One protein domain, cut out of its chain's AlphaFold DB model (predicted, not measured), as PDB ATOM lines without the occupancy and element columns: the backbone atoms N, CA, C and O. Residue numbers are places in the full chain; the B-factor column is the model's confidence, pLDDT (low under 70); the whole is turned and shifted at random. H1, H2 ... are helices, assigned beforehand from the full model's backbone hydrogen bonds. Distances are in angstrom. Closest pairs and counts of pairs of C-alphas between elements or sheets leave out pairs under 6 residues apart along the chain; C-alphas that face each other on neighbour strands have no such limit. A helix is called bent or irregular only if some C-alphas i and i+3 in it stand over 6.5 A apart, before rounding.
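What this domain is: This is residues 9 to 77 of the 181 residues of an uncharacterized protein of Vibrio sp. ES.051 (UniProt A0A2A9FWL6). The longest helix, H2, starts against H3, and from there the two spread as a wide V, with the long link of residues 41 to 51 joining its far ends. H1 packs on the closed side of this V, touching the first residues of H2 and the last residues of H3, while the short H4 packs on H3 alone. The printed part has 69 residues with four named helices, H1, H2, H3 and H4 along the chain, and no named strand; the class is all helix. The whole is compact, with a radius of gyration of the C-alphas of 12.3 A and spans of 36 by 29 by 20 A.

Where its parts are: H2 is residues 26 to 40, 21.5 A from first to last C-alpha; C-alpha 26 is at (-2.453, 4.547, -24.180). H3 is residues 52 to 65, 20.1 A long, and its last C-alpha, 65, is at (7.557, 3.482, -27.625). H1 is residues 9 to 21, 18.1 A long, and begins with C-alpha 9 at (14.008, -0.071, -21.325). H4 is residues 71 to 75. No helix is bent.

How they stand to each other: H2 touches H3 with residues 26 to 30 alone; the closest C-alphas are those of Leu 30 and Arg 59, 6.2 A apart. Their lines stand at 70.2 degrees, only just about perpendicular. H3 is the hub, touching the three other helices. H1 and H2 form a helical hairpin: they run opposite ways at a steep tilt of 44 degrees. They touch through residues 16 to 20 of H1 and 26 to 29 of H2, with the C-alphas of Tyr 16 and Ile 29 the closest at 6.6 A. H1 also touches H3, with residues 13 to 17 of H1 alone and residues 62 to 65 of H3 alone; the closest C-alphas are those of Tyr 13 and Ser 65, 5.3 A apart. These two helices are about perpendicular, at 81 degrees. The helix packing is mostly crossed: of these three pairs, 0 are at a shallow tilt. H3 touches H4 with residues 60 to 64 alone; the closest C-alphas are those of Leu 60 and Ile 74, 6.8 A apart. H4 is apart from H1 and from H2. In H1, H2, H3 and H4 every O i to N i+4 pair is within hydrogen-bond range.

The domain as a whole: The two C-alphas farthest apart are those of Glu 44 and Glu 72, 36.8 A. The printed part, residues 9 to 77, has no cut. The link from H2 to H3, 11 residues, is long; those from H1 to H2 and from H3 to H4 are tight. The mean pLDDT of the printed part is 73.8, and 26 residues are under 70: residues 9 to 11, 37 to 50, 53 to 54 and 71 to 77.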
ATOM      1  N   LEU A   9      15.218  -0.629 -20.715       53.25
ATOM      2  CA  LEU A   9      14.008  -0.071 -21.325       53.25
ATOM      3  C   LEU A   9      13.572  -0.766 -22.610       53.25
ATOM      4  O   LEU A   9      12.413  -0.639 -22.993       53.25
ATOM      5  N   ARG A  10      14.429  -1.577 -23.247       57.84
ATOM      6  CA  ARG A  10      13.978  -2.414 -24.370       57.84
ATOM      7  C   ARG A  10      12.849  -3.343 -23.922       57.84
ATOM      8  O   ARG A  10      11.933  -3.597 -24.690       57.84
ATOM      9  N   HIS A  11      12.902  -3.831 -22.683       64.44
ATOM     10  CA  HIS A  11      11.865  -4.703 -22.140       64.44
ATOM     11  C   HIS A  11      10.564  -3.956 -21.828       64.44
ATOM     12  O   HIS A  11       9.501  -4.506 -22.093       64.44
ATOM     13  N   GLU A  12      10.631  -2.720 -21.325       72.12
ATOM     14  CA  GLU A  12       9.437  -1.891 -21.084       72.12
ATOM     15  C   GLU A  12       8.805  -1.431 -22.411       72.12
ATOM     16  O   GLU A  12       7.599  -1.550 -22.584       72.12
ATOM     17  N   TYR A  13       9.606  -1.031 -23.407       77.50
ATOM     18  CA  TYR A  13       9.111  -0.632 -24.733       77.50
ATOM     19  C   TYR A  13       8.408  -1.788 -25.447       77.50
ATOM     20  O   TYR A  13       7.300  -1.633 -25.951       77.50
ATOM     21  N   LEU A  14       9.032  -2.971 -25.447       77.25
ATOM     22  CA  LEU A  14       8.416  -4.176 -26.004       77.25
ATOM     23  C   LEU A  14       7.150  -4.573 -25.237       77.25
ATOM     24  O   LEU A  14       6.220  -5.123 -25.821       77.25
ATOM     25  N   TRP A  15       7.096  -4.298 -23.931       84.06
ATOM     26  CA  TRP A  15       5.910  -4.559 -23.127       84.06
ATOM     27  C   TRP A  15       4.764  -3.594 -23.457       84.06
ATOM     28  O   TRP A  15       3.645  -4.057 -23.665       84.06
ATOM     29  N   TYR A  16       5.034  -2.291 -23.597       87.31
ATOM     30  CA  TYR A  16       4.047  -1.306 -24.051       87.31
ATOM     31  C   TYR A  16       3.505  -1.648 -25.441       87.31
ATOM     32  O   TYR A  16       2.290  -1.663 -25.634       87.31
ATOM     33  N   GLN A  17       4.389  -2.011 -26.377       85.25
ATOM     34  CA  GLN A  17       4.004  -2.482 -27.710       85.25
ATOM     35  C   GLN A  17       3.097  -3.712 -27.630       85.25
ATOM     36  O   GLN A  17       2.034  -3.725 -28.241       85.25
ATOM     37  N   SER A  18       3.454  -4.706 -26.811       89.94
ATOM     38  CA  SER A  18       2.640  -5.913 -26.649       89.94
ATOM     39  C   SER A  18       1.254  -5.630 -26.061       89.94
ATOM     40  O   SER A  18       0.276  -6.238 -26.490       89.94
ATOM     41  N   LEU A  19       1.136  -4.711 -25.096       90.75
ATOM     42  CA  LEU A  19      -0.165  -4.300 -24.556       90.75
ATOM     43  C   LEU A  19      -1.005  -3.570 -25.609       90.75
ATOM     44  O   LEU A  19      -2.209  -3.803 -25.718       90.75
ATOM     45  N   TYR A  20      -0.371  -2.716 -26.410       92.75
ATOM     46  CA  TYR A  20      -1.041  -2.005 -27.491       92.75
ATOM     47  C   TYR A  20      -1.544  -2.963 -28.581       92.75
ATOM     48  O   TYR A  20      -2.691  -2.866 -29.007       92.75
ATOM     49  N   GLU A  21      -0.740  -3.962 -28.957       91.56
ATOM     50  CA  GLU A  21      -1.134  -5.049 -29.867       91.56
ATOM     51  C   GLU A  21      -2.305  -5.888 -29.320       91.56
ATOM     52  O   GLU A  21      -3.114  -6.398 -30.093       91.56
ATOM     53  N   GLN A  22      -2.445  -5.988 -27.994       93.12
ATOM     54  CA  GLN A  22      -3.591  -6.620 -27.323       93.12
ATOM     55  C   GLN A  22      -4.842  -5.720 -27.265       93.12
ATOM     56  O   GLN A  22      -5.860  -6.119 -26.698       93.12
ATOM     57  N   GLY A  23      -4.794  -4.516 -27.845       93.25
ATOM     58  CA  GLY A  23      -5.923  -3.585 -27.932       93.25
ATOM     59  C   GLY A  23      -6.051  -2.617 -26.755       93.25
ATOM     60  O   GLY A  23      -7.088  -1.969 -26.609       93.25
ATOM     61  N   TYR A  24      -5.028  -2.501 -25.902       94.19
ATOM     62  CA  TYR A  24      -5.047  -1.541 -24.799       94.19
ATOM     63  C   TYR A  24      -4.873  -0.116 -25.334       94.19
ATOM     64  O   TYR A  24      -4.027   0.148 -26.188       94.19
ATOM     65  N   SER A  25      -5.646   0.833 -24.798       94.69
ATOM     66  CA  SER A  25      -5.426   2.258 -25.063       94.69
ATOM     67  C   SER A  25      -4.162   2.759 -24.358       94.69
ATOM     68  O   SER A  25      -3.741   2.187 -23.352       94.69
ATOM     69  N   VAL A  26      -3.596   3.876 -24.831       91.00
ATOM     70  CA  VAL A  26      -2.453   4.547 -24.180       91.00
ATOM     71  C   VAL A  26      -2.730   4.809 -22.697       91.00
ATOM     72  O   VAL A  26      -1.873   4.534 -21.865       91.00
ATOM     73  N   GLU A  27      -3.945   5.240 -22.350       91.75
ATOM     74  CA  GLU A  27      -4.339   5.458 -20.950       91.75
ATOM     75  C   GLU A  27      -4.302   4.176 -20.126       91.75
ATOM     76  O   GLU A  27      -3.787   4.154 -19.011       91.75
ATOM     77  N   LYS A  28      -4.793   3.069 -20.691       90.50
ATOM     78  CA  LYS A  28      -4.783   1.787 -19.993       90.50
ATOM     79  C   LYS A  28      -3.359   1.273 -19.790       90.50
ATOM     80  O   LYS A  28      -3.062   0.683 -18.750       90.50
ATOM     81  N   ILE A  29      -2.477   1.503 -20.760       89.44
ATOM     82  CA  ILE A  29      -1.051   1.172 -20.658       89.44
ATOM     83  C   ILE A  29      -0.391   2.036 -19.577       89.44
ATOM     84  O   ILE A  29       0.299   1.487 -18.722       89.44
ATOM     85  N   LEU A  30      -0.666   3.343 -19.550       87.25
ATOM     86  CA  LEU A  30      -0.159   4.286 -18.548       87.25
ATOM     87  C   LEU A  30      -0.563   3.888 -17.128       87.25
ATOM     88  O   LEU A  30       0.297   3.749 -16.261       87.25
ATOM     89  N   GLU A  31      -1.849   3.619 -16.897       85.75
ATOM     90  CA  GLU A  31      -2.341   3.115 -15.610       85.75
ATOM     91  C   GLU A  31      -1.624   1.823 -15.192       85.75
ATOM     92  O   GLU A  31      -1.243   1.651 -14.033       85.75
ATOM     93  N   THR A  32      -1.434   0.895 -16.134       85.25
ATOM     94  CA  THR A  32      -0.780  -0.393 -15.864       85.25
ATOM     95  C   THR A  32       0.699  -0.198 -15.525       85.25
ATOM     96  O   THR A  32       1.205  -0.838 -14.602       85.25
ATOM     97  N   ALA A  33       1.384   0.704 -16.228       80.81
ATOM     98  CA  ALA A  33       2.779   1.049 -15.986       80.81
ATOM     99  C   ALA A  33       2.966   1.665 -14.592       80.81
ATOM    100  O   ALA A  33       3.787   1.180 -13.811       80.81
ATOM    101  N   ILE A  34       2.154   2.671 -14.255       77.19
ATOM    102  CA  ILE A  34       2.177   3.366 -12.961       77.19
ATOM    103  C   ILE A  34       1.959   2.370 -11.809       77.19
ATOM    104  O   ILE A  34       2.743   2.316 -10.859       77.19
ATOM    105  N   ASN A  35       0.948   1.505 -11.923       75.12
ATOM    106  CA  ASN A  35       0.641   0.503 -10.899       75.12
ATOM    107  C   ASN A  35       1.756  -0.544 -10.727       75.12
ATOM    108  O   ASN A  35       2.023  -0.998  -9.612       75.12
ATOM    109  N   ARG A  36       2.428  -0.927 -11.819       73.00
ATOM    110  CA  ARG A  36       3.514  -1.916 -11.797       73.00
ATOM    111  C   ARG A  36       4.750  -1.408 -11.056       73.00
ATOM    112  O   ARG A  36       5.436  -2.202 -10.413       73.00
ATOM    113  N   VAL A  37       5.040  -0.110 -11.133       64.50
ATOM    114  CA  VAL A  37       6.183   0.486 -10.427       64.50
ATOM    115  C   VAL A  37       5.929   0.567  -8.922       64.50
ATOM    116  O   VAL A  37       6.819   0.194  -8.161       64.50
ATOM    117  N   SER A  38       4.706   0.879  -8.474       57.56
ATOM    118  CA  SER A  38       4.356   0.803  -7.042       57.56
ATOM    119  C   SER A  38       4.563  -0.576  -6.432       57.56
ATOM    120  O   SER A  38       5.088  -0.695  -5.329       57.56
ATOM    121  N   GLN A  39       4.193  -1.633  -7.160       55.34
ATOM    122  CA  GLN A  39       4.326  -3.008  -6.673       55.34
ATOM    123  C   GLN A  39       5.787  -3.462  -6.538       55.34
ATOM    124  O   GLN A  39       6.082  -4.346  -5.735       55.34
ATOM    125  N   ARG A  40       6.719  -2.865  -7.295       52.47
ATOM    126  CA  ARG A  40       8.159  -3.164  -7.201       52.47
ATOM    127  C   ARG A  40       8.829  -2.512  -5.989       52.47
ATOM    128  O   ARG A  40       9.840  -3.030  -5.526       52.47
ATOM    129  N   SER A  41       8.262  -1.431  -5.455       49.94
ATOM    130  CA  SER A  41       8.832  -0.659  -4.339       49.94
ATOM    131  C   SER A  41       8.467  -1.195  -2.945       49.94
ATOM    132  O   SER A  41       8.803  -0.567  -1.946       49.94
ATOM    133  N   GLY A  42       7.789  -2.348  -2.850       47.72
ATOM    134  CA  GLY A  42       7.493  -3.021  -1.576       47.72
ATOM    135  C   GLY A  42       6.498  -2.298  -0.655       47.72
ATOM    136  O   GLY A  42       6.336  -2.712   0.491       47.72
ATOM    137  N   GLY A  43       5.848  -1.234  -1.133       47.84
ATOM    138  CA  GLY A  43       4.796  -0.512  -0.413       47.84
ATOM    139  C   GLY A  43       3.420  -1.171  -0.550       47.84
ATOM    140  O   GLY A  43       3.208  -2.010  -1.427       47.84
ATOM    141  N   GLU A  44       2.485  -0.788   0.326       47.06
ATOM    142  CA  GLU A  44       1.071  -1.178   0.248       47.06
ATOM    143  C   GLU A  44       0.488  -0.956  -1.159       47.06
ATOM    144  O   GLU A  44       0.964  -0.115  -1.920       47.06
ATOM    145  N   ILE A  45      -0.572  -1.706  -1.489       51.06
ATOM    146  CA  ILE A  45      -1.337  -1.642  -2.747       51.06
ATOM    147  C   ILE A  45      -2.114  -0.311  -2.817       51.06
ATOM    148  O   ILE A  45      -3.340  -0.280  -2.840       51.06
ATOM    149  N   GLN A  46      -1.408   0.812  -2.797       45.28
ATOM    150  CA  GLN A  46      -1.929   2.113  -3.169       45.28
ATOM    151  C   GLN A  46      -1.227   2.534  -4.465       45.28
ATOM    152  O   GLN A  46      -0.005   2.378  -4.584       45.28
ATOM    153  N   PRO A  47      -1.981   3.025  -5.468       51.22
ATOM    154  CA  PRO A  47      -1.368   3.623  -6.643       51.22
ATOM    155  C   PRO A  47      -0.411   4.720  -6.170       51.22
ATOM    156  O   PRO A  47      -0.746   5.440  -5.223       51.22
ATOM    157  N   PRO A  48       0.775   4.855  -6.780       53.50
ATOM    158  CA  PRO A  48       1.679   5.913  -6.376       53.50
ATOM    159  C   PRO A  48       0.980   7.242  -6.668       53.50
ATOM    160  O   PRO A  48       0.303   7.389  -7.693       53.50
ATOM    161  N   VAL A  49       1.114   8.212  -5.765       56.19
ATOM    162  CA  VAL A  49       0.699   9.587  -6.053       56.19
ATOM    163  C   VAL A  49       1.733  10.158  -7.019       56.19
ATOM    164  O   VAL A  49       2.703  10.780  -6.610       56.19
ATOM    165  N   VAL A  50       1.544   9.854  -8.300       63.97
ATOM    166  CA  VAL A  50       2.292  10.438  -9.413       63.97
ATOM    167  C   VAL A  50       1.673  11.801  -9.683       63.97
ATOM    168  O   VAL A  50       0.458  11.884  -9.900       63.97
ATOM    169  N   ASP A  51       2.477  12.860  -9.635       72.44
ATOM    170  CA  ASP A  51       1.984  14.190  -9.979       72.44
ATOM    171  C   ASP A  51       1.588  14.266 -11.471       72.44
ATOM    172  O   ASP A  51       1.947  13.417 -12.292       72.44
ATOM    173  N   GLU A  52       0.760  15.249 -11.835       74.31
ATOM    174  CA  GLU A  52       0.237  15.356 -13.205       74.31
ATOM    175  C   GLU A  52       1.326  15.631 -14.251       74.31
ATOM    176  O   GLU A  52       1.141  15.309 -15.425       74.31
ATOM    177  N   ASP A  53       2.463  16.204 -13.861       68.44
ATOM    178  CA  ASP A  53       3.561  16.469 -14.786       68.44
ATOM    179  C   ASP A  53       4.392  15.205 -15.024       68.44
ATOM    180  O   ASP A  53       4.740  14.894 -16.166       68.44
ATOM    181  N   GLU A  54       4.600  14.397 -13.991       67.75
ATOM    182  CA  GLU A  54       5.192  13.076 -14.093       67.75
ATOM    183  C   GLU A  54       4.298  12.155 -14.940       67.75
ATOM    184  O   GLU A  54       4.787  11.536 -15.886       67.75
ATOM    185  N   LYS A  55       2.972  12.149 -14.748       75.06
ATOM    186  CA  LYS A  55       2.060  11.388 -15.630       75.06
ATOM    187  C   LYS A  55       2.178  11.786 -17.103       75.06
ATOM    188  O   LYS A  55       2.164  10.907 -17.967       75.06
ATOM    189  N   LYS A  56       2.312  13.082 -17.410       78.50
ATOM    190  CA  LYS A  56       2.518  13.557 -18.793       78.50
ATOM    191  C   LYS A  56       3.821  13.026 -19.378       78.50
ATOM    192  O   LYS A  56       3.831  12.587 -20.524       78.50
ATOM    193  N   VAL A  57       4.897  13.025 -18.593       74.12
ATOM    194  CA  VAL A  57       6.195  12.482 -19.014       74.12
ATOM    195  C   VAL A  57       6.096  10.976 -19.280       74.12
ATOM    196  O   VAL A  57       6.541  10.496 -20.320       74.12
ATOM    197  N   TRP A  58       5.440  10.223 -18.397       76.75
ATOM    198  CA  TRP A  58       5.216   8.789 -18.587       76.75
ATOM    199  C   TRP A  58       4.393   8.484 -19.837       76.75
ATOM    200  O   TRP A  58       4.740   7.584 -20.603       76.75
ATOM    201  N   ARG A  59       3.319   9.248 -20.058       84.75
ATOM    202  CA  ARG A  59       2.495   9.142 -21.261       84.75
ATOM    203  C   ARG A  59       3.332   9.361 -22.515       84.75
ATOM    204  O   ARG A  59       3.259   8.555 -23.439       84.75
ATOM    205  N   LEU A  60       4.149  10.410 -22.516       79.69
ATOM    206  CA  LEU A  60       5.007  10.758 -23.637       79.69
ATOM    207  C   LEU A  60       5.995   9.625 -23.972       79.69
ATOM    208  O   LEU A  60       6.207   9.320 -25.144       79.69
ATOM    209  N   PHE A  61       6.539   8.934 -22.964       76.25
ATOM    210  CA  PHE A  61       7.382   7.749 -23.179       76.25
ATOM    211  C   PHE A  61       6.623   6.557 -23.765       76.25
ATOM    212  O   PHE A  61       7.148   5.860 -24.636       76.25
ATOM    213  N   ILE A  62       5.387   6.319 -23.324       83.44
ATOM    214  CA  ILE A  62       4.540   5.268 -23.900       83.44
ATOM    215  C   ILE A  62       4.245   5.596 -25.364       83.44
ATOM    216  O   ILE A  62       4.500   4.768 -26.233       83.44
ATOM    217  N   GLU A  63       3.795   6.812 -25.660       84.62
ATOM    218  CA  GLU A  63       3.528   7.269 -27.028       84.62
ATOM    219  C   GLU A  63       4.776   7.155 -27.919       84.62
ATOM    220  O   GLU A  63       4.676   6.734 -29.073       84.62
ATOM    221  N   HIS A  64       5.965   7.440 -27.379       82.62
ATOM    222  CA  HIS A  64       7.232   7.279 -28.099       82.62
ATOM    223  C   HIS A  64       7.524   5.815 -28.417       82.62
ATOM    224  O   HIS A  64       7.831   5.476 -29.560       82.62
ATOM    225  N   SER A  65       7.349   4.924 -27.438       79.75
ATOM    226  CA  SER A  65       7.557   3.482 -27.625       79.75
ATOM    227  C   SER A  65       6.630   2.869 -28.683       79.75
ATOM    228  O   SER A  65       6.985   1.877 -29.326       79.75
ATOM    229  N   LEU A  66       5.463   3.484 -28.888       84.38
ATOM    230  CA  LEU A  66       4.464   3.099 -29.881       84.38
ATOM    231  C   LEU A  66       4.662   3.799 -31.238       84.38
ATOM    232  O   LEU A  66       3.888   3.561 -32.163       84.38
ATOM    233  N   GLY A  67       5.681   4.653 -31.378       82.12
ATOM    234  CA  GLY A  67       5.969   5.393 -32.609       82.12
ATOM    235  C   GLY A  67       4.996   6.540 -32.901       82.12
ATOM    236  O   GLY A  67       4.915   6.988 -34.044       82.12
ATOM    237  N   MET A  68       4.247   7.007 -31.898       86.75
ATOM    238  CA  MET A  68       3.266   8.092 -32.033       86.75
ATOM    239  C   MET A  68       3.896   9.485 -31.895       86.75
ATOM    240  O   MET A  68       3.376  10.447 -32.456       86.75
ATOM    241  N   VAL A  69       5.013   9.592 -31.172       81.62
ATOM    242  CA  VAL A  69       5.810  10.824 -31.028       81.62
ATOM    243  C   VAL A  69       7.262  10.566 -31.412       81.62
ATOM    244  O   VAL A  69       7.753   9.440 -31.318       81.62
ATOM    245  N   ASN A  70       7.949  11.610 -31.872       75.38
ATOM    246  CA  ASN A  70       9.329  11.510 -32.337       75.38
ATOM    247  C   ASN A  70      10.352  11.723 -31.200       75.38
ATOM    248  O   ASN A  70      10.015  12.152 -30.095       75.38
ATOM    249  N   ASP A  71      11.627  11.452 -31.492       66.50
ATOM    250  CA  ASP A  71      12.722  11.607 -30.526       66.50
ATOM    251  C   ASP A  71      12.883  13.053 -30.019       66.50
ATOM    252  O   ASP A  71      13.341  13.269 -28.901       66.50
ATOM    253  N   GLU A  72      12.530  14.064 -30.822       67.75
ATOM    254  CA  GLU A  72      12.652  15.474 -30.426       67.75
ATOM    255  C   GLU A  72      11.710  15.832 -29.287       67.75
ATOM    256  O   GLU A  72      12.115  16.538 -28.366       67.75
ATOM    257  N   GLN A  73      10.489  15.302 -29.320       66.25
ATOM    258  CA  GLN A  73       9.473  15.592 -28.317       66.25
ATOM    259  C   GLN A  73       9.848  15.036 -26.943       66.25
ATOM    260  O   GLN A  73       9.520  15.652 -25.936       66.25
ATOM    261  N   ILE A  74      10.572  13.914 -26.881       66.81
ATOM    262  CA  ILE A  74      10.973  13.305 -25.605       66.81
ATOM    263  C   ILE A  74      12.296  13.850 -25.060       66.81
ATOM    264  O   ILE A  74      12.540  13.775 -23.857       66.81
ATOM    265  N   ARG A  75      13.151  14.420 -25.922       62.78
ATOM    266  CA  ARG A  75      14.508  14.861 -25.562       62.78
ATOM    267  C   ARG A  75      14.528  15.871 -24.411       62.78
ATOM    268  O   ARG A  75      15.396  15.774 -23.551       62.78
ATOM    269  N   SER A  76      13.571  16.800 -24.356       62.47
ATOM    270  CA  SER A  76      13.471  17.804 -23.280       62.47
ATOM    271  C   SER A  76      13.047  17.230 -21.927       62.47
ATOM    272  O   SER A  76      13.190  17.903 -20.911       62.47
ATOM    273  N   HIS A  77      12.526  16.003 -21.906       63.34
ATOM    274  CA  HIS A  77      12.028  15.329 -20.707       63.34
ATOM    275  C   HIS A  77      13.002  14.270 -20.170       63.34
ATOM    276  O   HIS A  77      12.670  13.563 -19.222       63.34
TER     277      HIS A  77